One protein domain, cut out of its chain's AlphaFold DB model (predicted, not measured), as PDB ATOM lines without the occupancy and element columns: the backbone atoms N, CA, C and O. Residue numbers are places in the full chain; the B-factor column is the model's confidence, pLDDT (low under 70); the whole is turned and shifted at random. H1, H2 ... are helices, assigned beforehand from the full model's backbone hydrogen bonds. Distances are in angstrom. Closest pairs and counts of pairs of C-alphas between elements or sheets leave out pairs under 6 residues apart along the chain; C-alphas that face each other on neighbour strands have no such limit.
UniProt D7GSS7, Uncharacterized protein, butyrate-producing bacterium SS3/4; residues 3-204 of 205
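Overview. This is residues 3 to 204 of the 205 residues of an uncharacterized protein of butyrate-producing bacterium SS3/4 (UniProt D7GSS7). One very long helix, H8, is rooted in a body of seven shorter helices and sticks out from it as a bare arm with residues 172 to 203. In the body, H5 runs across a helical hairpin of H2 and H3, H7 crosses H5, H4 packs on the first part of H2, H6 sits by the far end of H5, and H1 lies near H2 and H4. The printed part has 202 residues with eight named helices, H1 to H8 in order along the chain, and no named strand; the class is all helix. The whole is loose, with a radius of gyration of the C-alphas of 24.2 A, and elongated, spanning 93 by 51 by 37 A.

Along the chain. H8, residues 155 to 203, is 71.3 A long, from C-alpha 155 at (18.814, -5.365, -20.878) to C-alpha 203 at (-13.661, -68.618, -25.698). H5 holds residues 101 to 115, 20.9 A. H2, residues 47 to 64, measures 25.5 A, H3, residues 69 to 82, 20.1 A, and H7, residues 128 to 143, 23.4 A. The shorter ones are H1, residues 20 to 30, beginning at C-alpha 20 (2.735, -14.328, -25.261), H4, residues 88 to 97, and H6, residues 118 to 122.

Arrangement. H5 is the hub, touching six helices. It is about perpendicular to H2, at 87 degrees; the closest C-alphas are those of Met 55 and Ala 104, 5.4 A apart. It touches H3 at 81 degrees, C-alphas 72 and 111 being closest at 5.2 A, and H7 at 82 degrees, C-alphas 110 and 134 at 6.9 A. H2 and H3 form a hairpin at a shallow tilt of 23 degrees, opposite ways, closest at C-alphas 47 and 82, 6.0 A. H8 touches H2 with residues 157 to 161 alone, closest at C-alphas 63 and 161, 5.8 A. H4 touches H2 at a steep tilt of 42 degrees, the same way, closest at C-alphas 48 and 91, 6.3 A. H6 touches H5, C-alphas 112 and 121 being closest at 5.5 A. H1 is close to H2 but not clearly touching, with C-alphas 29 and 49 at 6.8 A. Every O i to N i+4 pair is within hydrogen-bond range in H1 to H6 and H8; in H7 10 of 12 are.

Size, cuts and confidence. The C-alphas farthest apart, of Glu 119 and Ser 204, are 93.4 A apart. Residues 3 to 13 and 172 to 204 stand free; the body without them spans 50 by 47 by 25 A. The printed part has no cut. The links H1 to H2 and H7 to H8 are long. Residues 3 to 7, 84 to 86, 125 to 129 and 203 to 204 have pLDDT under 70.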
ATOM      1  N   ILE A   3       9.612 -17.868 -55.141       50.75
ATOM      2  CA  ILE A   3       9.576 -17.911 -56.607       50.75
ATOM      3  C   ILE A   3      10.911 -17.323 -57.085       50.75
ATOM      4  O   ILE A   3      11.216 -16.184 -56.719       50.75
ATOM      5  N   PRO A   4      11.743 -18.058 -57.843       43.97
ATOM      6  CA  PRO A   4      13.026 -17.532 -58.286       43.97
ATOM      7  C   PRO A   4      12.794 -16.314 -59.190       43.97
ATOM      8  O   PRO A   4      12.157 -16.433 -60.234       43.97
ATOM      9  N   GLY A   5      13.308 -15.148 -58.792       63.31
ATOM     10  CA  GLY A   5      13.597 -14.069 -59.735       63.31
ATOM     11  C   GLY A   5      13.065 -12.669 -59.444       63.31
ATOM     12  O   GLY A   5      13.695 -11.751 -59.953       63.31
ATOM     13  N   ARG A   6      11.982 -12.427 -58.679       64.38
ATOM     14  CA  ARG A   6      11.502 -11.024 -58.506       64.38
ATOM     15  C   ARG A   6      10.928 -10.599 -57.150       64.38
ATOM     16  O   ARG A   6      10.970  -9.406 -56.882       64.38
ATOM     17  N   PHE A   7      10.455 -11.491 -56.276       63.34
ATOM     18  CA  PHE A   7      10.035 -11.107 -54.915       63.34
ATOM     19  C   PHE A   7       9.905 -12.322 -53.983       63.34
ATOM     20  O   PHE A   7       9.673 -13.447 -54.426       63.34
ATOM     21  N   SER A   8      10.080 -12.092 -52.678       70.38
ATOM     22  CA  SER A   8       9.868 -13.091 -51.624       70.38
ATOM     23  C   SER A   8       8.518 -12.834 -50.971       70.38
ATOM     24  O   SER A   8       8.251 -11.703 -50.583       70.38
ATOM     25  N   VAL A   9       7.692 -13.873 -50.845       80.12
ATOM     26  CA  VAL A   9       6.429 -13.805 -50.100       80.12
ATOM     27  C   VAL A   9       6.520 -14.717 -48.887       80.12
ATOM     28  O   VAL A   9       6.776 -15.925 -49.012       80.12
ATOM     29  N   GLU A  10       6.295 -14.124 -47.722       82.00
ATOM     30  CA  GLU A  10       6.180 -14.816 -46.446       82.00
ATOM     31  C   GLU A  10       4.701 -15.010 -46.122       82.00
ATOM     32  O   GLU A  10       3.912 -14.071 -46.183       82.00
ATOM     33  N   ILE A  11       4.316 -16.257 -45.851       85.62
ATOM     34  CA  ILE A  11       2.930 -16.632 -45.573       85.62
ATOM     35  C   ILE A  11       2.923 -17.313 -44.218       85.62
ATOM     36  O   ILE A  11       3.614 -18.315 -44.021       85.62
ATOM     37  N   TYR A  12       2.122 -16.771 -43.311       83.75
ATOM     38  CA  TYR A  12       2.003 -17.240 -41.944       83.75
ATOM     39  C   TYR A  12       0.564 -17.676 -41.683       83.75
ATOM     40  O   TYR A  12      -0.370 -16.920 -41.931       83.75
ATOM     41  N   HIS A  13       0.383 -18.887 -41.156       83.69
ATOM     42  CA  HIS A  13      -0.872 -19.254 -40.490       83.69
ATOM     43  C   HIS A  13      -0.946 -18.614 -39.094       83.69
ATOM     44  O   HIS A  13      -2.003 -18.211 -38.621       83.69
ATOM     45  N   THR A  14       0.203 -18.518 -38.429       83.06
ATOM     46  CA  THR A  14       0.389 -17.884 -37.124       83.06
ATOM     47  C   THR A  14       1.747 -17.196 -37.150       83.06
ATOM     48  O   THR A  14       2.691 -17.743 -37.728       83.06
ATOM     49  N   PHE A  15       1.849 -15.992 -36.583       84.38
ATOM     50  CA  PHE A  15       3.119 -15.268 -36.566       84.38
ATOM     51  C   PHE A  15       4.202 -16.051 -35.809       84.38
ATOM     52  O   PHE A  15       3.892 -16.691 -34.802       84.38
ATOM     53  N   PRO A  16       5.471 -15.982 -36.246       85.75
ATOM     54  CA  PRO A  16       6.567 -16.784 -35.701       85.75
ATOM     55  C   PRO A  16       7.123 -16.222 -34.376       85.75
ATOM     56  O   PRO A  16       8.326 -16.276 -34.128       85.75
ATOM     57  N   PHE A  17       6.259 -15.676 -33.515       91.81
ATOM     58  CA  PHE A  17       6.629 -15.186 -32.190       91.81
ATOM     59  C   PHE A  17       6.193 -16.189 -31.118       91.81
ATOM     60  O   PHE A  17       5.024 -16.581 -31.048       91.81
ATOM     61  N   LYS A  18       7.133 -16.592 -30.262       89.75
ATOM     62  CA  LYS A  18       6.892 -17.573 -29.195       89.75
ATOM     63  C   LYS A  18       6.347 -16.939 -27.919       89.75
ATOM     64  O   LYS A  18       5.582 -17.568 -27.198       89.75
ATOM     65  N   THR A  19       6.721 -15.693 -27.635       92.81
ATOM     66  CA  THR A  19       6.339 -15.025 -26.387       92.81
ATOM     67  C   THR A  19       4.893 -14.529 -26.438       92.81
ATOM     68  O   THR A  19       4.438 -13.943 -27.423       92.81
ATOM     69  N   GLN A  20       4.153 -14.717 -25.340       89.81
ATOM     70  CA  GLN A  20       2.735 -14.328 -25.261       89.81
ATOM     71  C   GLN A  20       2.514 -12.821 -25.436       89.81
ATOM     72  O   GLN A  20       1.489 -12.411 -25.978       89.81
ATOM     73  N   VAL A  21       3.466 -11.996 -24.983       92.50
ATOM     74  CA  VAL A  21       3.426 -10.537 -25.168       92.50
ATOM     75  C   VAL A  21       3.376 -10.201 -26.657       92.50
ATOM     76  O   VAL A  21       2.503  -9.451 -27.083       92.50
ATOM     77  N   TYR A  22       4.240 -10.829 -27.456       93.75
ATOM     78  CA  TYR A  22       4.276 -10.615 -28.898       93.75
ATOM     79  C   TYR A  22       3.042 -11.182 -29.589       93.75
ATOM     80  O   TYR A  22       2.473 -10.510 -30.439       93.75
ATOM     81  N   GLN A  23       2.576 -12.372 -29.202       92.25
ATOM     82  CA  GLN A  23       1.357 -12.958 -29.775       92.25
ATOM     83  C   GLN A  23       0.142 -12.037 -29.584       92.25
ATOM     84  O   GLN A  23      -0.512 -11.677 -30.561       92.25
ATOM     85  N   ARG A  24      -0.099 -11.559 -28.356       92.19
ATOM     86  CA  ARG A  24      -1.197 -10.619 -28.064       92.19
ATOM     87  C   ARG A  24      -1.005  -9.267 -28.746       92.19
ATOM     88  O   ARG A  24      -1.964  -8.687 -29.247       92.19
ATOM     89  N   GLY A  25       0.222  -8.751 -28.759       92.25
ATOM     90  CA  GLY A  25       0.541  -7.499 -29.439       92.25
ATOM     91  C   GLY A  25       0.282  -7.579 -30.945       92.25
ATOM     92  O   GLY A  25      -0.289  -6.654 -31.520       92.25
ATOM     93  N   MET A  26       0.604  -8.710 -31.573       91.81
ATOM     94  CA  MET A  26       0.319  -8.959 -32.987       91.81
ATOM     95  C   MET A  26      -1.171  -9.114 -33.279       91.81
ATOM     96  O   MET A  26      -1.634  -8.626 -34.307       91.81
ATOM     97  N   GLU A  27      -1.943  -9.741 -32.390       91.44
ATOM     98  CA  GLU A  27      -3.405  -9.790 -32.517       91.44
ATOM     99  C   GLU A  27      -4.011  -8.381 -32.512       91.44
ATOM    100  O   GLU A  27      -4.818  -8.060 -33.385       91.44
ATOM    101  N   LYS A  28      -3.572  -7.509 -31.590       92.12
ATOM    102  CA  LYS A  28      -3.984  -6.094 -31.581       92.12
ATOM    103  C   LYS A  28      -3.577  -5.380 -32.871       92.12
ATOM    104  O   LYS A  28      -4.361  -4.605 -33.408       92.12
ATOM    105  N   LEU A  29      -2.367  -5.635 -33.372       91.75
ATOM    106  CA  LEU A  29      -1.870  -5.031 -34.607       91.75
ATOM    107  C   LEU A  29      -2.723  -5.442 -35.817       91.75
ATOM    108  O   LEU A  29      -3.108  -4.599 -36.624       91.75
ATOM    109  N   LEU A  30      -3.072  -6.725 -35.926       91.62
ATOM    110  CA  LEU A  30      -3.931  -7.236 -36.997       91.62
ATOM    111  C   LEU A  30      -5.335  -6.628 -36.977       91.62
ATOM    112  O   LEU A  30      -5.928  -6.465 -38.034       91.62
ATOM    113  N   GLN A  31      -5.867  -6.257 -35.811       91.81
ATOM    114  CA  GLN A  31      -7.176  -5.598 -35.719       91.81
ATOM    115  C   GLN A  31      -7.187  -4.181 -36.315       91.81
ATOM    116  O   GLN A  31      -8.262  -3.648 -36.576       91.81
ATOM    117  N   ARG A  32      -6.013  -3.573 -36.537       91.00
ATOM    118  CA  ARG A  32      -5.866  -2.211 -37.080       91.00
ATOM    119  C   ARG A  32      -5.678  -2.173 -38.599       91.00
ATOM    120  O   ARG A  32      -5.510  -1.093 -39.156       91.00
ATOM    121  N   VAL A  33      -5.695  -3.324 -39.280       92.44
ATOM    122  CA  VAL A  33      -5.612  -3.345 -40.748       92.44
ATOM    123  C   VAL A  33      -6.846  -2.696 -41.370       92.44
ATOM    124  O   VAL A  33      -7.973  -2.904 -40.913       92.44
ATOM    125  N   PHE A  34      -6.648  -1.957 -42.454       90.81
ATOM    126  CA  PHE A  34      -7.732  -1.369 -43.234       90.81
ATOM    127  C   PHE A  34      -7.697  -1.878 -44.673       90.81
ATOM    128  O   PHE A  34      -6.669  -2.345 -45.163       90.81
ATOM    129  N   LEU A  35      -8.847  -1.831 -45.345       92.06
ATOM    130  CA  LEU A  35      -8.950  -2.212 -46.750       92.06
ATOM    131  C   LEU A  35      -8.223  -1.164 -47.601       92.06
ATOM    132  O   LEU A  35      -8.588   0.010 -47.574       92.06
ATOM    133  N   LYS A  36      -7.218  -1.600 -48.358       90.75
ATOM    134  CA  LYS A  36      -6.427  -0.745 -49.241       90.75
ATOM    135  C   LYS A  36      -7.321  -0.061 -50.274       90.75
ATOM    136  O   LYS A  36      -8.145  -0.715 -50.919       90.75
ATOM    137  N   GLU A  37      -7.096   1.231 -50.498       81.88
ATOM    138  CA  GLU A  37      -7.780   1.965 -51.562       81.88
ATOM    139  C   GLU A  37      -7.541   1.286 -52.921       81.88
ATOM    140  O   GLU A  37      -6.406   1.026 -53.324       81.88
ATOM    141  N   ASN A  38      -8.629   0.972 -53.632       82.00
ATOM    142  CA  ASN A  38      -8.634   0.245 -54.911       82.00
ATOM    143  C   ASN A  38      -8.177  -1.231 -54.849       82.00
ATOM    144  O   ASN A  38      -7.988  -1.861 -55.892       82.00
ATOM    145  N   GLY A  39      -8.015  -1.811 -53.656       75.00
ATOM    146  CA  GLY A  39      -7.698  -3.225 -53.467       75.00
ATOM    147  C   GLY A  39      -8.942  -4.060 -53.162       75.00
ATOM    148  O   GLY A  39      -9.552  -3.909 -52.109       75.00
ATOM    149  N   ASN A  40      -9.286  -5.017 -54.026       81.38
ATOM    150  CA  ASN A  40     -10.280  -6.031 -53.667       81.38
ATOM    151  C   ASN A  40      -9.643  -7.021 -52.676       81.38
ATOM    152  O   ASN A  40      -8.746  -7.771 -53.054       81.38
ATOM    153  N   TYR A  41     -10.114  -7.026 -51.424       87.00
ATOM    154  CA  TYR A  41      -9.677  -7.935 -50.347       87.00
ATOM    155  C   TYR A  41      -8.205  -7.807 -49.913       87.00
ATOM    156  O   TYR A  41      -7.666  -8.718 -49.286       87.00
ATOM    157  N   ILE A  42      -7.549  -6.686 -50.226       88.62
ATOM    158  CA  ILE A  42      -6.181  -6.409 -49.774       88.62
ATOM    159  C   ILE A  42      -6.261  -5.520 -48.543       88.62
ATOM    160  O   ILE A  42      -6.721  -4.385 -48.631       88.62
ATOM    161  N   TYR A  43      -5.800  -6.037 -47.411       91.38
ATOM    162  CA  TYR A  43      -5.720  -5.295 -46.161       91.38
ATOM    163  C   TYR A  43      -4.276  -4.873 -45.900       91.38
ATOM    164  O   TYR A  43      -3.357  -5.670 -46.098       91.38
ATOM    165  N   GLU A  44      -4.079  -3.633 -45.465       91.56
ATOM    166  CA  GLU A  44      -2.765  -3.084 -45.141       91.56
ATOM    167  C   GLU A  44      -2.769  -2.357 -43.793       91.56
ATOM    168  O   GLU A  44      -3.815  -2.000 -43.248       91.56
ATOM    169  N   TRP A  45      -1.575  -2.201 -43.233       91.75
ATOM    170  CA  TRP A  45      -1.330  -1.381 -42.055       91.75
ATOM    171  C   TRP A  45      -1.036   0.060 -42.463       91.75
ATOM    172  O   TRP A  45      -0.518   0.307 -43.552       91.75
ATOM    173  N   ASN A  46      -1.316   1.006 -41.564       89.62
ATOM    174  CA  ASN A  46      -0.811   2.371 -41.725       89.62
ATOM    175  C   ASN A  46       0.709   2.395 -41.486       89.62
ATOM    176  O   ASN A  46       1.298   1.407 -41.033       89.62
ATOM    177  N   ALA A  47       1.345   3.531 -41.780       89.06
ATOM    178  CA  ALA A  47       2.794   3.677 -41.677       89.06
ATOM    179  C   ALA A  47       3.326   3.339 -40.270       89.06
ATOM    180  O   ALA A  47       4.297   2.591 -40.148       89.06
ATOM    181  N   ILE A  48       2.657   3.796 -39.206       90.12
ATOM    182  CA  ILE A  48       3.085   3.541 -37.821       90.12
ATOM    183  C   ILE A  48       2.891   2.079 -37.416       90.12
ATOM    184  O   ILE A  48       3.773   1.495 -36.792       90.12
ATOM    185  N   ASP A  49       1.769   1.454 -37.765       92.31
ATOM    186  CA  ASP A  49       1.528   0.026 -37.532       92.31
ATOM    187  C   ASP A  49       2.573  -0.838 -38.245       92.31
ATOM    188  O   ASP A  49       3.108  -1.782 -37.655       92.31
ATOM    189  N   GLN A  50       2.917  -0.477 -39.482       92.38
ATOM    190  CA  GLN A  50       3.968  -1.145 -40.234       92.38
ATOM    191  C   GLN A  50       5.345  -0.948 -39.586       92.38
ATOM    192  O   GLN A  50       6.100  -1.913 -39.465       92.38
ATOM    193  N   LEU A  51       5.668   0.260 -39.117       93.38
ATOM    194  CA  LEU A  51       6.917   0.519 -38.402       93.38
ATOM    195  C   LEU A  51       7.020  -0.254 -37.096       93.38
ATOM    196  O   LEU A  51       8.057  -0.864 -36.837       93.38
ATOM    197  N   VAL A  52       5.948  -0.279 -36.300       94.69
ATOM    198  CA  VAL A  52       5.903  -1.077 -35.073       94.69
ATOM    199  C   VAL A  52       6.213  -2.527 -35.397       94.69
ATOM    200  O   VAL A  52       7.086  -3.100 -34.753       94.69
ATOM    201  N   TYR A  53       5.576  -3.099 -36.423       94.62
ATOM    202  CA  TYR A  53       5.865  -4.465 -36.855       94.62
ATOM    203  C   TYR A  53       7.340  -4.675 -37.223       94.62
ATOM    204  O   TYR A  53       7.967  -5.603 -36.714       94.62
ATOM    205  N   LEU A  54       7.911  -3.813 -38.066       95.06
ATOM    206  CA  LEU A  54       9.301  -3.951 -38.511       95.06
ATOM    207  C   LEU A  54      10.291  -3.835 -37.344       95.06
ATOM    208  O   LEU A  54      11.259  -4.594 -37.270       95.06
ATOM    209  N   MET A  55      10.035  -2.923 -36.406       96.12
ATOM    210  CA  MET A  55      10.880  -2.683 -35.235       96.12
ATOM    211  C   MET A  55      10.824  -3.845 -34.239       96.12
ATOM    212  O   MET A  55      11.874  -4.352 -33.831       96.12
ATOM    213  N   ILE A  56       9.628  -4.342 -33.901       96.06
ATOM    214  CA  ILE A  56       9.498  -5.502 -33.003       96.06
ATOM    215  C   ILE A  56      10.028  -6.781 -33.660       96.06
ATOM    216  O   ILE A  56      10.647  -7.599 -32.978       96.06
ATOM    217  N   GLN A  57       9.823  -6.949 -34.972       95.25
ATOM    218  CA  GLN A  57      10.344  -8.085 -35.726       95.25
ATOM    219  C   GLN A  57      11.869  -8.056 -35.720       95.25
ATOM    220  O   GLN A  57      12.490  -9.075 -35.436       95.25
ATOM    221  N   SER A  58      12.475  -6.894 -35.963       96.12
ATOM    222  CA  SER A  58      13.930  -6.745 -35.958       96.12
ATOM    223  C   SER A  58      14.531  -7.053 -34.589       96.12
ATOM    224  O   SER A  58      15.487  -7.819 -34.517       96.12
ATOM    225  N   ALA A  59      13.927  -6.562 -33.503       96.19
ATOM    226  CA  ALA A  59      14.344  -6.897 -32.138       96.19
ATOM    227  C   ALA A  59      14.245  -8.407 -31.848       96.19
ATOM    228  O   ALA A  59      15.168  -9.014 -31.307       96.19
ATOM    229  N   TYR A  60      13.151  -9.047 -32.265       95.62
ATOM    230  CA  TYR A  60      12.955 -10.482 -32.062       95.62
ATOM    231  C   TYR A  60      13.939 -11.328 -32.888       95.62
ATOM    232  O   TYR A  60      14.517 -12.305 -32.405       95.62
ATOM    233  N   LEU A  61      14.165 -10.946 -34.145       94.38
ATOM    234  CA  LEU A  61      15.129 -11.601 -35.024       94.38
ATOM    235  C   LEU A  61      16.564 -11.397 -34.534       94.38
ATOM    236  O   LEU A  61      17.363 -12.325 -34.624       94.38
ATOM    237  N   TYR A  62      16.882 -10.225 -33.982       94.88
ATOM    238  CA  TYR A  62      18.181  -9.939 -33.380       94.88
ATOM    239  C   TYR A  62      18.480 -10.923 -32.251       94.88
ATOM    240  O   TYR A  62      19.470 -11.656 -32.298       94.88
ATOM    241  N   VAL A  63      17.552 -11.027 -31.299       93.94
ATOM    242  CA  VAL A  63      17.697 -11.891 -30.124       93.94
ATOM    243  C   VAL A  63      17.772 -13.373 -30.491       93.94
ATOM    244  O   VAL A  63      18.496 -14.148 -29.863       93.94
ATOM    245  N   THR A  64      17.047 -13.785 -31.529       91.94
ATOM    246  CA  THR A  64      17.073 -15.173 -32.009       91.94
ATOM    247  C   THR A  64      18.239 -15.472 -32.957       91.94
ATOM    248  O   THR A  64      18.401 -16.625 -33.349       91.94
ATOM    249  N   GLY A  65      19.056 -14.478 -33.325       90.31
ATOM    250  CA  GLY A  65      20.185 -14.646 -34.249       90.31
ATOM    251  C   GLY A  65      19.783 -14.823 -35.720       90.31
ATOM    252  O   GLY A  65      20.558 -15.361 -36.506       90.31
ATOM    253  N   HIS A  66      18.578 -14.393 -36.097       90.94
ATOM    254  CA  HIS A  66      18.043 -14.473 -37.462       90.94
ATOM    255  C   HIS A  66      17.911 -13.103 -38.138       90.94
ATOM    256  O   HIS A  66      17.363 -13.015 -39.242       90.94
ATOM    257  N   LEU A  67      18.375 -12.026 -37.496       93.56
ATOM    258  CA  LEU A  67      18.373 -10.705 -38.109       93.56
ATOM    259  C   LEU A  67      19.279 -10.712 -39.343       93.56
ATOM    260  O   LEU A  67      20.362 -11.283 -39.352       93.56
ATOM    261  N   GLN A  68      18.807 -10.078 -40.407       90.81
ATOM    262  CA  GLN A  68      19.519  -9.992 -41.680       90.81
ATOM    263  C   GLN A  68      19.624  -8.531 -42.066       90.81
ATOM    264  O   GLN A  68      18.727  -7.753 -41.745       90.81
ATOM    265  N   ILE A  69      20.650  -8.201 -42.848       91.62
ATOM    266  CA  ILE A  69      20.883  -6.854 -43.384       91.62
ATOM    267  C   ILE A  69      19.607  -6.280 -44.018       91.62
ATOM    268  O   ILE A  69      19.279  -5.128 -43.767       91.62
ATOM    269  N   ARG A  70      18.827  -7.101 -44.745       91.69
ATOM    270  CA  ARG A  70      17.573  -6.650 -45.372       91.69
ATOM    271  C   ARG A  70      16.576  -6.047 -44.381       91.69
ATOM    272  O   ARG A  70      15.918  -5.084 -44.729       91.69
ATOM    273  N   HIS A  71      16.468  -6.603 -43.173       93.88
ATOM    274  CA  HIS A  71      15.505  -6.138 -42.174       93.88
ATOM    275  C   HIS A  71      15.904  -4.752 -41.656       93.88
ATOM    276  O   HIS A  71      15.049  -3.896 -41.465       93.88
ATOM    277  N   LEU A  72      17.211  -4.510 -41.503       95.31
ATOM    278  CA  LEU A  72      17.745  -3.189 -41.169       95.31
ATOM    279  C   LEU A  72      17.570  -2.205 -42.335       95.31
ATOM    280  O   LEU A  72      17.220  -1.053 -42.112       95.31
ATOM    281  N   THR A  73      17.751  -2.649 -43.583       94.69
ATOM    282  CA  THR A  73      17.461  -1.811 -44.758       94.69
ATOM    283  C   THR A  73      15.980  -1.433 -44.825       94.69
ATOM    284  O   THR A  73      15.661  -0.273 -45.073       94.69
ATOM    285  N   ASP A  74      15.081  -2.386 -44.569       93.56
ATOM    286  CA  ASP A  74      13.641  -2.139 -44.522       93.56
ATOM    287  C   ASP A  74      13.312  -1.134 -43.399       93.56
ATOM    288  O   ASP A  74      12.593  -0.169 -43.649       93.56
ATOM    289  N   LEU A  75      13.902  -1.273 -42.203       94.25
ATOM    290  CA  LEU A  75      13.760  -0.283 -41.125       94.25
ATOM    291  C   LEU A  75      14.162   1.126 -41.566       94.25
ATOM    292  O   LEU A  75      13.365   2.048 -41.409       94.25
ATOM    293  N   TYR A  76      15.352   1.286 -42.151       94.31
ATOM    294  CA  TYR A  76      15.839   2.582 -42.626       94.31
ATOM    295  C   TYR A  76      14.874   3.216 -43.643       94.31
ATOM    296  O   TYR A  76      14.450   4.361 -43.481       94.31
ATOM    297  N   VAL A  77      14.473   2.460 -44.671       93.44
ATOM    298  CA  VAL A  77      13.619   2.970 -45.756       93.44
ATOM    299  C   VAL A  77      12.222   3.335 -45.254       93.44
ATOM    300  O   VAL A  77      11.705   4.403 -45.593       93.44
ATOM    301  N   PHE A  78      11.596   2.465 -44.459       91.88
ATOM    302  CA  PHE A  78      10.241   2.709 -43.966       91.88
ATOM    303  C   PHE A  78      10.206   3.811 -42.914       91.88
ATOM    304  O   PHE A  78       9.288   4.630 -42.945       91.88
ATOM    305  N   TYR A  79      11.198   3.872 -42.022       91.56
ATOM    306  CA  TYR A  79      11.238   4.912 -40.998       91.56
ATOM    307  C   TYR A  79      11.454   6.280 -41.625       91.56
ATOM    308  O   TYR A  79      10.700   7.197 -41.329       91.56
ATOM    309  N   ARG A  80      12.388   6.402 -42.575       89.12
ATOM    310  CA  ARG A  80      12.603   7.654 -43.310       89.12
ATOM    311  C   ARG A  80      11.336   8.145 -44.012       89.12
ATOM    312  O   ARG A  80      11.074   9.340 -44.010       89.12
ATOM    313  N   LYS A  81      10.549   7.234 -44.594       87.44
ATOM    314  CA  LYS A  81       9.276   7.577 -45.244       87.44
ATOM    315  C   LYS A  81       8.215   8.039 -44.238       87.44
ATOM    316  O   LYS A  81       7.450   8.941 -44.541       87.44
ATOM    317  N   ALA A  82       8.149   7.397 -43.078       84.31
ATOM    318  CA  ALA A  82       7.174   7.718 -42.040       84.31
ATOM    319  C   ALA A  82       7.585   8.918 -41.174       84.31
ATOM    320  O   ALA A  82       6.734   9.508 -40.526       84.31
ATOM    321  N   ALA A  83       8.867   9.292 -41.162       71.12
ATOM    322  CA  ALA A  83       9.389  10.388 -40.352       71.12
ATOM    323  C   ALA A  83       8.826  11.771 -40.724       71.12
ATOM    324  O   ALA A  83       8.981  12.725 -39.967       71.12
ATOM    325  N   GLU A  84       8.160  11.879 -41.874       64.94
ATOM    326  CA  GLU A  84       7.404  13.064 -42.288       64.94
ATOM    327  C   GLU A  84       6.070  13.212 -41.520       64.94
ATOM    328  O   GLU A  84       5.474  14.289 -41.513       64.94
ATOM    329  N   GLU A  85       5.606  12.154 -40.849       61.97
ATOM    330  CA  GLU A  85       4.359  12.100 -40.086       61.97
ATOM    331  C   GLU A  85       4.683  12.192 -38.579       61.97
ATOM    332  O   GLU A  85       5.272  11.279 -38.007       61.97
ATOM    333  N   ASP A  86       4.317  13.304 -37.925       65.69
ATOM    334  CA  ASP A  86       4.640  13.676 -36.527       65.69
ATOM    335  C   ASP A  86       3.977  12.768 -35.455       65.69
ATOM    336  O   ASP A  86       3.179  13.196 -34.622       65.69
ATOM    337  N   GLN A  87       4.245  11.460 -35.510       73.19
ATOM    338  CA  GLN A  87       3.580  10.407 -34.723       73.19
ATOM    339  C   GLN A  87       4.568   9.554 -33.904       73.19
ATOM    340  O   GLN A  87       4.227   8.472 -33.413       73.19
ATOM    341  N   PHE A  88       5.794  10.041 -33.690       80.69
ATOM    342  CA  PHE A  88       6.859   9.300 -32.999       80.69
ATOM    343  C   PHE A  88       6.522   8.922 -31.551       80.69
ATOM    344  O   PHE A  88       6.936   7.861 -31.080       80.69
ATOM    345  N   GLN A  89       5.718   9.731 -30.855       86.19
ATOM    346  CA  GLN A  89       5.298   9.406 -29.491       86.19
ATOM    347  C   GLN A  89       4.365   8.186 -29.445       86.19
ATOM    348  O   GLN A  89       4.453   7.377 -28.517       86.19
ATOM    349  N   GLU A  90       3.481   8.021 -30.441       89.88
ATOM    350  CA  GLU A  90       2.641   6.820 -30.550       89.88
ATOM    351  C   GLU A  90       3.510   5.591 -30.828       89.88
ATOM    352  O   GLU A  90       3.341   4.564 -30.167       89.88
ATOM    353  N   LEU A  91       4.467   5.701 -31.754       91.44
ATOM    354  CA  LEU A  91       5.416   4.630 -32.061       91.44
ATOM    355  C   LEU A  91       6.147   4.155 -30.797       91.44
ATOM    356  O   LEU A  91       6.129   2.964 -30.483       91.44
ATOM    357  N   GLU A  92       6.727   5.078 -30.032       91.19
ATOM    358  CA  GLU A  92       7.467   4.751 -28.811       91.19
ATOM    359  C   GLU A  92       6.579   4.054 -27.764       91.19
ATOM    360  O   GLU A  92       6.956   3.016 -27.211       91.19
ATOM    361  N   ASN A  93       5.373   4.580 -27.521       93.25
ATOM    362  CA  ASN A  93       4.424   3.998 -26.568       93.25
ATOM    363  C   ASN A  93       4.048   2.565 -26.942       93.25
ATOM    364  O   ASN A  93       3.936   1.694 -26.078       93.25
ATOM    365  N   ARG A  94       3.909   2.301 -28.238       93.12
ATOM    366  CA  ARG A  94       3.582   0.968 -28.732       93.12
ATOM    367  C   ARG A  94       4.748   0.008 -28.593       93.12
ATOM    368  O   ARG A  94       4.534  -1.123 -28.174       93.12
ATOM    369  N   LEU A  95       5.978   0.444 -28.860       95.31
ATOM    370  CA  LEU A  95       7.167  -0.386 -28.642       95.31
ATOM    371  C   LEU A  95       7.379  -0.722 -27.158       95.31
ATOM    372  O   LEU A  95       7.838  -1.822 -26.840       95.31
ATOM    373  N   LYS A  96       6.992   0.181 -26.242       95.31
ATOM    374  CA  LYS A  96       6.999  -0.085 -24.792       95.31
ATOM    375  C   LYS A  96       6.070  -1.242 -24.408       95.31
ATOM    376  O   LYS A  96       6.432  -2.008 -23.518       95.31
ATOM    377  N   GLU A  97       4.940  -1.448 -25.097       94.50
ATOM    378  CA  GLU A  97       4.068  -2.617 -24.851       94.50
ATOM    379  C   GLU A  97       4.789  -3.950 -25.102       94.50
ATOM    380  O   GLU A  97       4.523  -4.941 -24.417       94.50
ATOM    381  N   PHE A  98       5.731  -3.969 -26.049       94.69
ATOM    382  CA  PHE A  98       6.566  -5.132 -26.361       94.69
ATOM    383  C   PHE A  98       7.864  -5.181 -25.545       94.69
ATOM    384  O   PHE A  98       8.597  -6.159 -25.651       94.69
ATOM    385  N   LYS A  99       8.130  -4.158 -24.718       95.06
ATOM    386  CA  LYS A  99       9.347  -4.001 -23.903       95.06
ATOM    387  C   LYS A  99      10.646  -3.982 -24.717       95.06
ATOM    388  O   LYS A  99      11.677  -4.435 -24.237       95.06
ATOM    389  N   VAL A 100      10.589  -3.461 -25.942       95.81
ATOM    390  CA  VAL A 100      11.747  -3.387 -26.855       95.81
ATOM    391  C   VAL A 100      11.963  -1.989 -27.428       95.81
ATOM    392  O   VAL A 100      12.585  -1.841 -28.472       95.81
ATOM    393  N   ASN A 101      11.428  -0.945 -26.792       94.88
ATOM    394  CA  ASN A 101      11.554   0.424 -27.294       94.88
ATOM    395  C   ASN A 101      13.014   0.882 -27.419       94.88
ATOM    396  O   ASN A 101      13.358   1.474 -28.435       94.88
ATOM    397  N   ILE A 102      13.869   0.558 -26.447       93.25
ATOM    398  CA  ILE A 102      15.284   0.951 -26.449       93.25
ATOM    399  C   ILE A 102      16.049   0.101 -27.465       93.25
ATOM    400  O   ILE A 102      16.724   0.640 -28.338       93.25
ATOM    401  N   LEU A 103      15.887  -1.226 -27.413       95.06
ATOM    402  CA  LEU A 103      16.551  -2.137 -28.348       95.06
ATOM    403  C   LEU A 103      16.179  -1.825 -29.803       95.06
ATOM    404  O   LEU A 103      17.042  -1.773 -30.676       95.06
ATOM    405  N   ALA A 104      14.897  -1.598 -30.080       95.44
ATOM    406  CA  ALA A 104      14.442  -1.301 -31.428       95.44
ATOM    407  C   ALA A 104      14.930   0.070 -31.919       95.44
ATOM    408  O   ALA A 104      15.266   0.193 -33.096       95.44
ATOM    409  N   GLN A 105      15.025   1.075 -31.041       93.12
ATOM    410  CA  GLN A 105      15.652   2.360 -31.369       93.12
ATOM    411  C   GLN A 105      17.144   2.204 -31.675       93.12
ATOM    412  O   GLN A 105      17.614   2.761 -32.662       93.12
ATOM    413  N   LYS A 106      17.879   1.385 -30.913       93.38
ATOM    414  CA  LYS A 106      19.284   1.073 -31.214       93.38
ATOM    415  C   LYS A 106      19.435   0.361 -32.559       93.38
ATOM    416  O   LYS A 106      20.295   0.725 -33.350       93.38
ATOM    417  N   LEU A 107      18.581  -0.611 -32.877       95.25
ATOM    418  CA  LEU A 107      18.613  -1.275 -34.190       95.25
ATOM    419  C   LEU A 107      18.262  -0.317 -35.338       95.25
ATOM    420  O   LEU A 107      18.853  -0.405 -36.415       95.25
ATOM    421  N   LEU A 108      17.336   0.617 -35.109       94.12
ATOM    422  CA  LEU A 108      17.044   1.686 -36.058       94.12
ATOM    423  C   LEU A 108      18.260   2.602 -36.243       94.12
ATOM    424  O   LEU A 108      18.649   2.858 -37.377       94.12
ATOM    425  N   HIS A 109      18.903   3.035 -35.161       92.75
ATOM    426  CA  HIS A 109      20.111   3.853 -35.237       92.75
ATOM    427  C   HIS A 109      21.230   3.112 -35.983       92.75
ATOM    428  O   HIS A 109      21.808   3.657 -36.921       92.75
ATOM    429  N   LEU A 110      21.447   1.825 -35.701       93.50
ATOM    430  CA  LEU A 110      22.391   1.000 -36.456       93.50
ATOM    431  C   LEU A 110      22.062   0.982 -37.961       93.50
ATOM    432  O   LEU A 110      22.962   1.060 -38.795       93.50
ATOM    433  N   SER A 111      20.778   0.943 -38.331       94.75
ATOM    434  CA  SER A 111      20.379   1.035 -39.742       94.75
ATOM    435  C   SER A 111      20.739   2.385 -40.378       94.75
ATOM    436  O   SER A 111      21.181   2.416 -41.526       94.75
ATOM    437  N   TYR A 112      20.629   3.485 -39.632       93.00
ATOM    438  CA  TYR A 112      21.065   4.811 -40.075       93.00
ATOM    439  C   TYR A 112      22.587   4.918 -40.184       93.00
ATOM    440  O   TYR A 112      23.072   5.500 -41.151       93.00
ATOM    441  N   MET A 113      23.342   4.299 -39.273       92.06
ATOM    442  CA  MET A 113      24.805   4.225 -39.376       92.06
ATOM    443  C   MET A 113      25.253   3.496 -40.653       92.06
ATOM    444  O   MET A 113      26.261   3.861 -41.255       92.06
ATOM    445  N   TRP A 114      24.512   2.471 -41.082       93.69
ATOM    446  CA  TRP A 114      24.870   1.664 -42.253       93.69
ATOM    447  C   TRP A 114      24.369   2.225 -43.587       93.69
ATOM    448  O   TRP A 114      25.054   2.083 -44.601       93.69
ATOM    449  N   PHE A 115      23.168   2.806 -43.614       95.12
ATOM    450  CA  PHE A 115      22.485   3.183 -44.861       95.12
ATOM    451  C   PHE A 115      22.180   4.678 -44.987       95.12
ATOM    452  O   PHE A 115      21.867   5.131 -46.090       95.12
ATOM    453  N   GLY A 116      22.244   5.429 -43.888       90.81
ATOM    454  CA  GLY A 116      21.929   6.852 -43.850       90.81
ATOM    455  C   GLY A 116      23.056   7.743 -44.366       90.81
ATOM    456  O   GLY A 116      24.201   7.320 -44.549       90.81
ATOM    457  N   THR A 117      22.731   9.015 -44.599       90.69
ATOM    458  CA  THR A 117      23.762  10.035 -44.839       90.69
ATOM    459  C   THR A 117      24.456  10.428 -43.533       90.69
ATOM    460  O   THR A 117      23.986  10.124 -42.435       90.69
ATOM    461  N   ARG A 118      25.587  11.140 -43.631       85.12
ATOM    462  CA  ARG A 118      26.290  11.639 -42.438       85.12
ATOM    463  C   ARG A 118      25.418  12.581 -41.614       85.12
ATOM    464  O   ARG A 118      25.484  12.535 -40.393       85.12
ATOM    465  N   GLU A 119      24.613  13.410 -42.273       86.06
ATOM    466  CA  GLU A 119      23.693  14.337 -41.614       86.06
ATOM    467  C   GLU A 119      22.562  13.586 -40.901       86.06
ATOM    468  O   GLU A 119      22.271  13.880 -39.745       86.06
ATOM    469  N   GLU A 120      21.965  12.588 -41.565       86.44
ATOM    470  CA  GLU A 120      20.916  11.745 -40.975       86.44
ATOM    471  C   GLU A 120      21.445  10.994 -39.742       86.44
ATOM    472  O   GLU A 120      20.813  11.017 -38.690       86.44
ATOM    473  N   CYS A 121      22.635  10.397 -39.834       83.12
ATOM    474  CA  CYS A 121      23.258   9.697 -38.711       83.12
ATOM    475  C   CYS A 121      23.613  10.647 -37.555       83.12
ATOM    476  O   CYS A 121      23.371  10.320 -36.398       83.12
ATOM    477  N   ALA A 122      24.145  11.838 -37.850       80.12
ATOM    478  CA  ALA A 122      24.499  12.822 -36.827       80.12
ATOM    479  C   ALA A 122      23.276  13.356 -36.062       80.12
ATOM    480  O   ALA A 122      23.407  13.768 -34.912       80.12
ATOM    481  N   SER A 123      22.093  13.338 -36.681       78.38
ATOM    482  CA  SER A 123      20.848  13.782 -36.044       78.38
ATOM    483  C   SER A 123      20.316  12.831 -34.969       78.38
ATOM    484  O   SER A 123      19.444  13.226 -34.201       78.38
ATOM    485  N   MET A 124      20.822  11.595 -34.896       73.31
ATOM    486  CA  MET A 124      20.304  10.581 -33.974       73.31
ATOM    487  C   MET A 124      20.889  10.645 -32.555       73.31
ATOM    488  O   MET A 124      20.437   9.855 -31.739       73.31
ATOM    489  N   GLU A 125      21.814  11.580 -32.276       65.31
ATOM    490  CA  GLU A 125      22.583  11.755 -31.023       65.31
ATOM    491  C   GLU A 125      23.270  10.456 -30.537       65.31
ATOM    492  O   GLU A 125      22.661   9.407 -30.367       65.31
ATOM    493  N   THR A 126      24.593  10.469 -30.366       64.38
ATOM    494  CA  THR A 126      25.325   9.297 -29.844       64.38
ATOM    495  C   THR A 126      26.465   9.747 -28.953       64.38
ATOM    496  O   THR A 126      27.290  10.563 -29.373       64.38
ATOM    497  N   GLU A 127      26.537   9.209 -27.739       64.75
ATOM    498  CA  GLU A 127      27.694   9.402 -26.859       64.75
ATOM    499  C   GLU A 127      28.822   8.408 -27.211       64.75
ATOM    500  O   GLU A 127      28.581   7.331 -27.759       64.75
ATOM    501  N   GLU A 128      30.085   8.730 -26.902       60.88
ATOM    502  CA  GLU A 128      31.219   7.829 -27.198       60.88
ATOM    503  C   GLU A 128      31.097   6.466 -26.491       60.88
ATOM    504  O   GLU A 128      31.504   5.441 -27.042       60.88
ATOM    505  N   GLU A 129      30.506   6.428 -25.294       58.00
ATOM    506  CA  GLU A 129      30.242   5.185 -24.556       58.00
ATOM    507  C   GLU A 129      29.199   4.305 -25.268       58.00
ATOM    508  O   GLU A 129      29.270   3.074 -25.215       58.00
ATOM    509  N   GLU A 130      28.286   4.916 -26.026       72.25
ATOM    510  CA  GLU A 130      27.285   4.210 -26.823       72.25
ATOM    511  C   GLU A 130      27.880   3.604 -28.101       72.25
ATOM    512  O   GLU A 130      27.401   2.566 -28.557       72.25
ATOM    513  N   LEU A 131      28.973   4.153 -28.650       80.69
ATOM    514  CA  LEU A 131      29.635   3.578 -29.836       80.69
ATOM    515  C   LEU A 131      30.126   2.143 -29.588       80.69
ATOM    516  O   LEU A 131      30.007   1.287 -30.465       80.69
ATOM    517  N   GLN A 132      30.601   1.838 -28.375       82.62
ATOM    518  CA  GLN A 132      30.983   0.468 -28.006       82.62
ATOM    519  C   GLN A 132      29.776  -0.483 -27.987       82.62
ATOM    520  O   GLN A 132      29.909  -1.667 -28.307       82.62
ATOM    521  N   VAL A 133      28.590   0.025 -27.639       85.62
ATOM    522  CA  VAL A 133      27.338  -0.741 -27.703       85.62
ATOM    523  C   VAL A 133      27.010  -1.064 -29.158       85.62
ATOM    524  O   VAL A 133      26.689  -2.211 -29.469       85.62
ATOM    525  N   PHE A 134      27.160  -0.099 -30.069       89.38
ATOM    526  CA  PHE A 134      26.937  -0.319 -31.501       89.38
ATOM    527  C   PHE A 134      27.919  -1.320 -32.116       89.38
ATOM    528  O   PHE A 134      27.489  -2.171 -32.896       89.38
ATOM    529  N   ASP A 135      29.186  -1.325 -31.693       88.94
ATOM    530  CA  ASP A 135      30.164  -2.342 -32.099       88.94
ATOM    531  C   ASP A 135      29.725  -3.768 -31.721       88.94
ATOM    532  O   ASP A 135      29.938  -4.721 -32.480       88.94
ATOM    533  N   ILE A 136      29.144  -3.944 -30.529       89.12
ATOM    534  CA  ILE A 136      28.627  -5.242 -30.070       89.12
ATOM    535  C   ILE A 136      27.358  -5.603 -30.844       89.12
ATOM    536  O   ILE A 136      27.241  -6.737 -31.320       89.12
ATOM    537  N   LEU A 137      26.439  -4.646 -31.024       90.31
ATOM    538  CA  LEU A 137      25.212  -4.838 -31.796       90.31
ATOM    539  C   LEU A 137      25.530  -5.310 -33.214       90.31
ATOM    540  O   LEU A 137      25.039  -6.363 -33.614       90.31
ATOM    541  N   GLU A 138      26.397  -4.596 -33.935       91.31
ATOM    542  CA  GLU A 138      26.838  -4.945 -35.288       91.31
ATOM    543  C   GLU A 138      27.406  -6.367 -35.345       91.31
ATOM    544  O   GLU A 138      26.981  -7.184 -36.167       91.31
ATOM    545  N   LYS A 139      28.319  -6.717 -34.432       90.50
ATOM    546  CA  LYS A 139      28.894  -8.069 -34.389       90.50
ATOM    547  C   LYS A 139      27.822  -9.126 -34.127       90.50
ATOM    548  O   LYS A 139      27.847 -10.182 -34.760       90.50
ATOM    549  N   ASN A 140      26.854  -8.849 -33.260       89.94
ATOM    550  CA  ASN A 140      25.739  -9.757 -32.992       89.94
ATOM    551  C   ASN A 140      24.775  -9.880 -34.187       89.94
ATOM    552  O   ASN A 140      24.203 -10.955 -34.365       89.94
ATOM    553  N   VAL A 141      24.637  -8.863 -35.051       89.75
ATOM    554  CA  VAL A 141      23.881  -8.994 -36.315       89.75
ATOM    555  C   VAL A 141      24.513 -10.059 -37.219       89.75
ATOM    556  O   VAL A 141      23.797 -10.867 -37.806       89.75
ATOM    557  N   PHE A 142      25.844 -10.099 -37.318       86.50
ATOM    558  CA  PHE A 142      26.544 -11.046 -38.197       86.50
ATOM    559  C   PHE A 142      26.755 -12.429 -37.581       86.50
ATOM    560  O   PHE A 142      26.675 -13.441 -38.280       86.50
ATOM    561  N   TYR A 143      27.067 -12.480 -36.288       84.62
ATOM    562  CA  TYR A 143      27.522 -13.699 -35.616       84.62
ATOM    563  C   TYR A 143      26.520 -14.245 -34.595       84.62
ATOM    564  O   TYR A 143      26.797 -15.268 -33.963       84.62
ATOM    565  N   GLY A 144      25.372 -13.585 -34.425       83.00
ATOM    566  CA  GLY A 144      24.408 -13.873 -33.367       83.00
ATOM    567  C   GLY A 144      24.951 -13.557 -31.969       83.00
ATOM    568  O   GLY A 144      26.142 -13.306 -31.777       83.00
ATOM    569  N   MET A 145      24.081 -13.651 -30.958       80.62
ATOM    570  CA  MET A 145      24.412 -13.428 -29.540       80.62
ATOM    571  C   MET A 145      25.204 -14.598 -28.917       80.62
ATOM    572  O   MET A 145      24.804 -15.208 -27.915       80.62
ATOM    573  N   THR A 146      26.326 -14.945 -29.548       74.69
ATOM    574  CA  THR A 146      27.213 -16.056 -29.175       74.69
ATOM    575  C   THR A 146      28.184 -15.698 -28.052       74.69
ATOM    576  O   THR A 146      28.803 -16.591 -27.482       74.69
ATOM    577  N   GLY A 147      28.332 -14.408 -27.728       71.69
ATOM    578  CA  GLY A 147      29.258 -13.917 -26.701       71.69
ATOM    579  C   GLY A 147      30.726 -13.874 -27.143       71.69
ATOM    580  O   GLY A 147      31.597 -13.522 -26.353       71.69
ATOM    581  N   LYS A 148      31.023 -14.209 -28.409       75.62
ATOM    582  CA  LYS A 148      32.395 -14.253 -28.946       75.62
ATOM    583  C   LYS A 148      33.097 -12.889 -28.926       75.62
ATOM    584  O   LYS A 148      34.320 -12.839 -28.844       75.62
ATOM    585  N   PHE A 149      32.335 -11.803 -29.019       75.31
ATOM    586  CA  PHE A 149      32.853 -10.441 -29.150       75.31
ATOM    587  C   PHE A 149      32.528  -9.544 -27.948       75.31
ATOM    588  O   PHE A 149      32.638  -8.326 -28.053       75.31
ATOM    589  N   GLY A 150      32.152 -10.155 -26.824       76.25
ATOM    590  CA  GLY A 150      31.653  -9.474 -25.633       76.25
ATOM    591  C   GLY A 150      30.250  -9.961 -25.260       76.25
ATOM    592  O   GLY A 150      29.550 -10.526 -26.108       76.25
ATOM    593  N   PRO A 151      29.848  -9.814 -23.987       80.62
ATOM    594  CA  PRO A 151      28.475 -10.074 -23.583       80.62
ATOM    595  C   PRO A 151      27.536  -9.050 -24.225       80.62
ATOM    596  O   PRO A 151      27.913  -7.899 -24.424       80.62
ATOM    597  N   GLU A 152      26.306  -9.474 -24.515       86.06
ATOM    598  CA  GLU A 152      25.232  -8.515 -24.766       86.06
ATOM    599  C   GLU A 152      25.029  -7.663 -23.513       86.06
ATOM    600  O   GLU A 152      24.924  -8.215 -22.414       86.06
ATOM    601  N   THR A 153      24.971  -6.346 -23.687       84.81
ATOM    602  CA  THR A 153      24.776  -5.388 -22.594       84.81
ATOM    603  C   THR A 153      23.362  -4.825 -22.562       84.81
ATOM    604  O   THR A 153      22.940  -4.332 -21.519       84.81
ATOM    605  N   ASP A 154      22.606  -4.914 -23.660       88.56
ATOM    606  CA  ASP A 154      21.237  -4.414 -23.703       88.56
ATOM    607  C   ASP A 154      20.284  -5.282 -22.861       88.56
ATOM    608  O   ASP A 154      20.035  -6.455 -23.155       88.56
ATOM    609  N   GLU A 155      19.724  -4.684 -21.805       91.81
ATOM    610  CA  GLU A 155      18.814  -5.365 -20.878       91.81
ATOM    611  C   GLU A 155      17.551  -5.889 -21.579       91.81
ATOM    612  O   GLU A 155      17.114  -7.005 -21.299       91.81
ATOM    613  N   GLN A 156      16.992  -5.137 -22.537       94.56
ATOM    614  CA  GLN A 156      15.784  -5.554 -23.257       94.56
ATOM    615  C   GLN A 156      16.059  -6.760 -24.163       94.56
ATOM    616  O   GLN A 156      15.223  -7.664 -24.259       94.56
ATOM    617  N   ALA A 157      17.239  -6.820 -24.789       93.38
ATOM    618  CA  ALA A 157      17.676  -7.989 -25.551       93.38
ATOM    619  C   ALA A 157      17.832  -9.227 -24.654       93.38
ATOM    620  O   ALA A 157      17.378 -10.318 -25.017       93.38
ATOM    621  N   LEU A 158      18.441  -9.068 -23.475       93.94
ATOM    622  CA  LEU A 158      18.633 -10.153 -22.506       93.94
ATOM    623  C   LEU A 158      17.302 -10.673 -21.942       93.94
ATOM    624  O   LEU A 158      17.090 -11.891 -21.898       93.94
ATOM    625  N   ASP A 159      16.393  -9.777 -21.568       95.06
ATOM    626  CA  ASP A 159      15.064 -10.124 -21.059       95.06
ATOM    627  C   ASP A 159      14.234 -10.856 -22.116       95.06
ATOM    628  O   ASP A 159      13.688 -11.933 -21.849       95.06
ATOM    629  N   LEU A 160      14.201 -10.333 -23.347       95.62
ATOM    630  CA  LEU A 160      13.495 -10.983 -24.449       95.62
ATOM    631  C   LEU A 160      14.083 -12.369 -24.743       95.62
ATOM    632  O   LEU A 160      13.331 -13.321 -24.966       95.62
ATOM    633  N   ARG A 161      15.414 -12.522 -24.687       94.00
ATOM    634  CA  ARG A 161      16.080 -13.822 -24.860       94.00
ATOM    635  C   ARG A 161      15.642 -14.813 -23.790       94.00
ATOM    636  O   ARG A 161      15.332 -15.960 -24.107       94.00
ATOM    637  N   SER A 162      15.613 -14.368 -22.538       94.12
ATOM    638  CA  SER A 162      15.174 -15.169 -21.394       94.12
ATOM    639  C   SER A 162      13.730 -15.639 -21.565       94.12
ATOM    640  O   SER A 162      13.435 -16.822 -21.385       94.12
ATOM    641  N   ASP A 163      12.831 -14.748 -21.976       95.12
ATOM    642  CA  ASP A 163      11.420 -15.078 -22.180       95.12
ATOM    643  C   ASP A 163      11.196 -16.036 -23.354       95.12
ATOM    644  O   ASP A 163      10.390 -16.964 -23.234       95.12
ATOM    645  N   ILE A 164      11.945 -15.880 -24.451       94.19
ATOM    646  CA  ILE A 164      11.924 -16.839 -25.563       94.19
ATOM    647  C   ILE A 164      12.375 -18.213 -25.064       94.19
ATOM    648  O   ILE A 164      11.622 -19.174 -25.209       94.19
ATOM    649  N   LEU A 165      13.540 -18.306 -24.411       93.69
ATOM    650  CA  LEU A 165      14.089 -19.574 -23.912       93.69
ATOM    651  C   LEU A 165      13.119 -20.303 -22.969       93.69
ATOM    652  O   LEU A 165      12.943 -21.516 -23.091       93.69
ATOM    653  N   LYS A 166      12.433 -19.581 -22.073       94.38
ATOM    654  CA  LYS A 166      11.416 -20.171 -21.183       94.38
ATOM    655  C   LYS A 166      10.268 -20.821 -21.959       94.38
ATOM    656  O   LYS A 166       9.810 -21.902 -21.572       94.38
ATOM    657  N   GLU A 167       9.789 -20.179 -23.025       92.88
ATOM    658  CA  GLU A 167       8.733 -20.749 -23.871       92.88
ATOM    659  C   GLU A 167       9.263 -21.937 -24.691       92.88
ATOM    660  O   GLU A 167       8.598 -22.970 -24.746       92.88
ATOM    661  N   GLU A 168      10.500 -21.890 -25.203       90.50
ATOM    662  CA  GLU A 168      11.117 -23.041 -25.888       90.50
ATOM    663  C   GLU A 168      11.272 -24.257 -24.965       90.50
ATOM    664  O   GLU A 168      10.967 -25.393 -25.334       90.50
ATOM    665  N   GLU A 169      11.704 -24.049 -23.722       92.25
ATOM    666  CA  GLU A 169      11.777 -25.110 -22.716       92.25
ATOM    667  C   GLU A 169      10.397 -25.671 -22.362       92.25
ATOM    668  O   GLU A 169      10.250 -26.860 -22.045       92.25
ATOM    669  N   ARG A 170       9.360 -24.831 -22.372       90.88
ATOM    670  CA  ARG A 170       7.979 -25.259 -22.147       90.88
ATOM    671  C   ARG A 170       7.473 -26.108 -23.314       90.88
ATOM    672  O   ARG A 170       6.944 -27.190 -23.051       90.88
ATOM    673  N   GLU A 171       7.679 -25.674 -24.555       89.06
ATOM    674  CA  GLU A 171       7.370 -26.432 -25.778       89.06
ATOM    675  C   GLU A 171       8.066 -27.796 -25.757       89.06
ATOM    676  O   GLU A 171       7.399 -28.832 -25.787       89.06
ATOM    677  N   ASN A 172       9.380 -27.812 -25.524       91.19
ATOM    678  CA  ASN A 172      10.178 -29.034 -25.433       91.19
ATOM    679  C   ASN A 172       9.662 -30.004 -24.354       91.19
ATOM    680  O   ASN A 172       9.651 -31.224 -24.542       91.19
ATOM    681  N   ARG A 173       9.220 -29.491 -23.197       91.44
ATOM    682  CA  ARG A 173       8.609 -30.319 -22.141       91.44
ATOM    683  C   ARG A 173       7.262 -30.893 -22.575       91.44
ATOM    684  O   ARG A 173       6.981 -32.055 -22.270       91.44
ATOM    685  N   MET A 174       6.432 -30.111 -23.261       90.50
ATOM    686  CA  MET A 174       5.139 -30.567 -23.778       90.50
ATOM    687  C   MET A 174       5.313 -31.613 -24.879       90.50
ATOM    688  O   MET A 174       4.647 -32.645 -24.828       90.50
ATOM    689  N   GLU A 175       6.254 -31.418 -25.800       91.25
ATOM    690  CA  GLU A 175       6.575 -32.381 -26.857       91.25
ATOM    691  C   GLU A 175       7.089 -33.702 -26.285       91.25
ATOM    692  O   GLU A 175       6.589 -34.770 -26.643       91.25
ATOM    693  N   LYS A 176       8.019 -33.651 -25.321       91.81
ATOM    694  CA  LYS A 176       8.499 -34.853 -24.620       91.81
ATOM    695  C   LYS A 176       7.354 -35.603 -23.937       91.81
ATOM    696  O   LYS A 176       7.285 -36.829 -24.028       91.81
ATOM    697  N   ARG A 177       6.424 -34.885 -23.292       90.38
ATOM    698  CA  ARG A 177       5.217 -35.480 -22.687       90.38
ATOM    699  C   ARG A 177       4.287 -36.074 -23.745       90.38
ATOM    700  O   ARG A 177       3.813 -37.190 -23.562       90.38
ATOM    701  N   ALA A 178       4.045 -35.376 -24.850       91.31
ATOM    702  CA  ALA A 178       3.192 -35.852 -25.935       91.31
ATOM    703  C   ALA A 178       3.760 -37.125 -26.581       91.31
ATOM    704  O   ALA A 178       3.031 -38.100 -26.769       91.31
ATOM    705  N   LEU A 179       5.072 -37.159 -26.836       91.50
ATOM    706  CA  LEU A 179       5.779 -38.345 -27.320       91.50
ATOM    707  C   LEU A 179       5.680 -39.505 -26.326       91.50
ATOM    708  O   LEU A 179       5.424 -40.638 -26.735       91.50
ATOM    709  N   PHE A 180       5.834 -39.232 -25.028       91.69
ATOM    710  CA  PHE A 180       5.663 -40.239 -23.985       91.69
ATOM    711  C   PHE A 180       4.248 -40.833 -23.991       91.69
ATOM    712  O   PHE A 180       4.099 -42.051 -24.077       91.69
ATOM    713  N   TYR A 181       3.205 -39.999 -23.984       89.19
ATOM    714  CA  TYR A 181       1.815 -40.471 -24.019       89.19
ATOM    715  C   TYR A 181       1.461 -41.193 -25.320       89.19
ATOM    716  O   TYR A 181       0.690 -42.155 -25.291       89.19
ATOM    717  N   ARG A 182       2.036 -40.777 -26.453       90.06
ATOM    718  CA  ARG A 182       1.889 -41.480 -27.730       90.06
ATOM    719  C   ARG A 182       2.471 -42.890 -27.653       90.06
ATOM    720  O   ARG A 182       1.755 -43.842 -27.949       90.06
ATOM    721  N   ARG A 183       3.711 -43.034 -27.174       90.62
ATOM    722  CA  ARG A 183       4.359 -44.344 -26.973       90.62
ATOM    723  C   ARG A 183       3.584 -45.218 -25.991       90.62
ATOM    724  O   ARG A 183       3.404 -46.406 -26.235       90.62
ATOM    725  N   LEU A 184       3.083 -44.628 -24.906       91.25
ATOM    726  CA  LEU A 184       2.277 -45.334 -23.912       91.25
ATOM    727  C   LEU A 184       0.968 -45.861 -24.524       91.25
ATOM    728  O   LEU A 184       0.598 -47.014 -24.311       91.25
ATOM    729  N   ARG A 185       0.280 -45.037 -25.327       90.25
ATOM    730  CA  ARG A 185      -0.939 -45.432 -26.046       90.25
ATOM    731  C   ARG A 185      -0.664 -46.565 -27.035       90.25
ATOM    732  O   ARG A 185      -1.435 -47.520 -27.076       90.25
ATOM    733  N   GLU A 186       0.424 -46.472 -27.798       90.88
ATOM    734  CA  GLU A 186       0.862 -47.523 -28.725       90.88
ATOM    735  C   GLU A 186       1.143 -48.834 -27.969       90.88
ATOM    736  O   GLU A 186       0.589 -49.873 -28.326       90.88
ATOM    737  N   PHE A 187       1.876 -48.782 -26.853       90.38
ATOM    738  CA  PHE A 187       2.132 -49.948 -26.002       90.38
ATOM    739  C   PHE A 187       0.839 -50.607 -25.499       90.38
ATOM    740  O   PHE A 187       0.629 -51.804 -25.702       90.38
ATOM    741  N   PHE A 188      -0.079 -49.835 -24.909       89.81
ATOM    742  CA  PHE A 188      -1.350 -50.383 -24.424       89.81
ATOM    743  C   PHE A 188      -2.240 -50.920 -25.549       89.81
ATOM    744  O   PHE A 188      -3.000 -51.862 -25.322       89.81
ATOM    745  N   SER A 189      -2.151 -50.364 -26.761       88.69
ATOM    746  CA  SER A 189      -2.878 -50.896 -27.918       88.69
ATOM    747  C   SER A 189      -2.388 -52.294 -28.319       88.69
ATOM    748  O   SER A 189      -3.209 -53.165 -28.608       88.69
ATOM    749  N   LEU A 190      -1.074 -52.542 -28.244       91.81
ATOM    750  CA  LEU A 190      -0.479 -53.854 -28.507       91.81
ATOM    751  C   LEU A 190      -0.872 -54.872 -27.434       91.81
ATOM    752  O   LEU A 190      -1.307 -55.972 -27.770       91.81
ATOM    753  N   VAL A 191      -0.807 -54.485 -26.156       89.88
ATOM    754  CA  VAL A 191      -1.227 -55.346 -25.036       89.88
ATOM    755  C   VAL A 191      -2.701 -55.731 -25.164       89.88
ATOM    756  O   VAL A 191      -3.045 -56.903 -25.042       89.88
ATOM    757  N   ARG A 192      -3.587 -54.772 -25.472       88.25
ATOM    758  CA  ARG A 192      -5.015 -55.064 -25.697       88.25
ATOM    759  C   ARG A 192      -5.236 -56.026 -26.858       88.25
ATOM    760  O   ARG A 192      -6.101 -56.888 -26.755       88.25
ATOM    761  N   ARG A 193      -4.476 -55.888 -27.948       87.62
ATOM    762  CA  ARG A 193      -4.571 -56.794 -29.097       87.62
ATOM    763  C   ARG A 193      -4.160 -58.218 -28.720       87.62
ATOM    764  O   ARG A 193      -4.915 -59.137 -29.013       87.62
ATOM    765  N   GLN A 194      -3.046 -58.387 -28.007       87.81
ATOM    766  CA  GLN A 194      -2.605 -59.702 -27.527       87.81
ATOM    767  C   GLN A 194      -3.611 -60.334 -26.556       87.81
ATOM    768  O   GLN A 194      -3.921 -61.515 -26.669       87.81
ATOM    769  N   LEU A 195      -4.167 -59.550 -25.627       88.06
ATOM    770  CA  LEU A 195      -5.201 -60.038 -24.710       88.06
ATOM    771  C   LEU A 195      -6.481 -60.449 -25.445       88.06
ATOM    772  O   LEU A 195      -7.093 -61.445 -25.071       88.06
ATOM    773  N   LYS A 196      -6.874 -59.713 -26.491       85.56
ATOM    774  CA  LYS A 196      -8.018 -60.073 -27.333       85.56
ATOM    775  C   LYS A 196      -7.765 -61.375 -28.092       85.56
ATOM    776  O   LYS A 196      -8.617 -62.249 -28.058       85.56
ATOM    777  N   GLU A 197      -6.589 -61.531 -28.700       85.44
ATOM    778  CA  GLU A 197      -6.195 -62.776 -29.374       85.44
ATOM    779  C   GLU A 197      -6.230 -63.972 -28.401       85.44
ATOM    780  O   GLU A 197      -6.777 -65.020 -28.733       85.44
ATOM    781  N   LEU A 198      -5.734 -63.809 -27.168       85.44
ATOM    782  CA  LEU A 198      -5.804 -64.850 -26.134       85.44
ATOM    783  C   LEU A 198      -7.237 -65.153 -25.677       85.44
ATOM    784  O   LEU A 198      -7.579 -66.318 -25.478       85.44
ATOM    785  N   TYR A 199      -8.074 -64.127 -25.506       84.31
ATOM    786  CA  TYR A 199      -9.483 -64.295 -25.150       84.31
ATOM    787  C   TYR A 199     -10.254 -65.038 -26.246       84.31
ATOM    788  O   TYR A 199     -10.952 -66.002 -25.944       84.31
ATOM    789  N   ASP A 200     -10.065 -64.653 -27.510       84.31
ATOM    790  CA  ASP A 200     -10.712 -65.290 -28.661       84.31
ATOM    791  C   ASP A 200     -10.303 -66.774 -28.781       84.31
ATOM    792  O   ASP A 200     -11.143 -67.618 -29.094       84.31
ATOM    793  N   ILE A 201      -9.048 -67.125 -28.453       84.25
ATOM    794  CA  ILE A 201      -8.574 -68.522 -28.380       84.25
ATOM    795  C   ILE A 201      -9.243 -69.292 -27.229       84.25
ATOM    796  O   ILE A 201      -9.613 -70.453 -27.399       84.25
ATOM    797  N   LEU A 202      -9.387 -68.670 -26.056       73.31
ATOM    798  CA  LEU A 202      -9.943 -69.313 -24.858       73.31
ATOM    799  C   LEU A 202     -11.468 -69.497 -24.913       73.31
ATOM    800  O   LEU A 202     -11.968 -70.436 -24.303       73.31
ATOM    801  N   TYR A 203     -12.191 -68.626 -25.626       68.94
ATOM    802  CA  TYR A 203     -13.661 -68.618 -25.698       68.94
ATOM    803  C   TYR A 203     -14.245 -69.145 -27.026       68.94
ATOM    804  O   TYR A 203     -15.463 -69.143 -27.189       68.94
ATOM    805  N   SER A 204     -13.414 -69.622 -27.964       59.66
ATOM    806  CA  SER A 204     -13.850 -70.295 -29.211       59.66
ATOM    807  C   SER A 204     -13.892 -71.833 -29.109       59.66
ATOM    808  O   SER A 204     -13.768 -72.529 -30.120       59.66
TER     809      SER A 204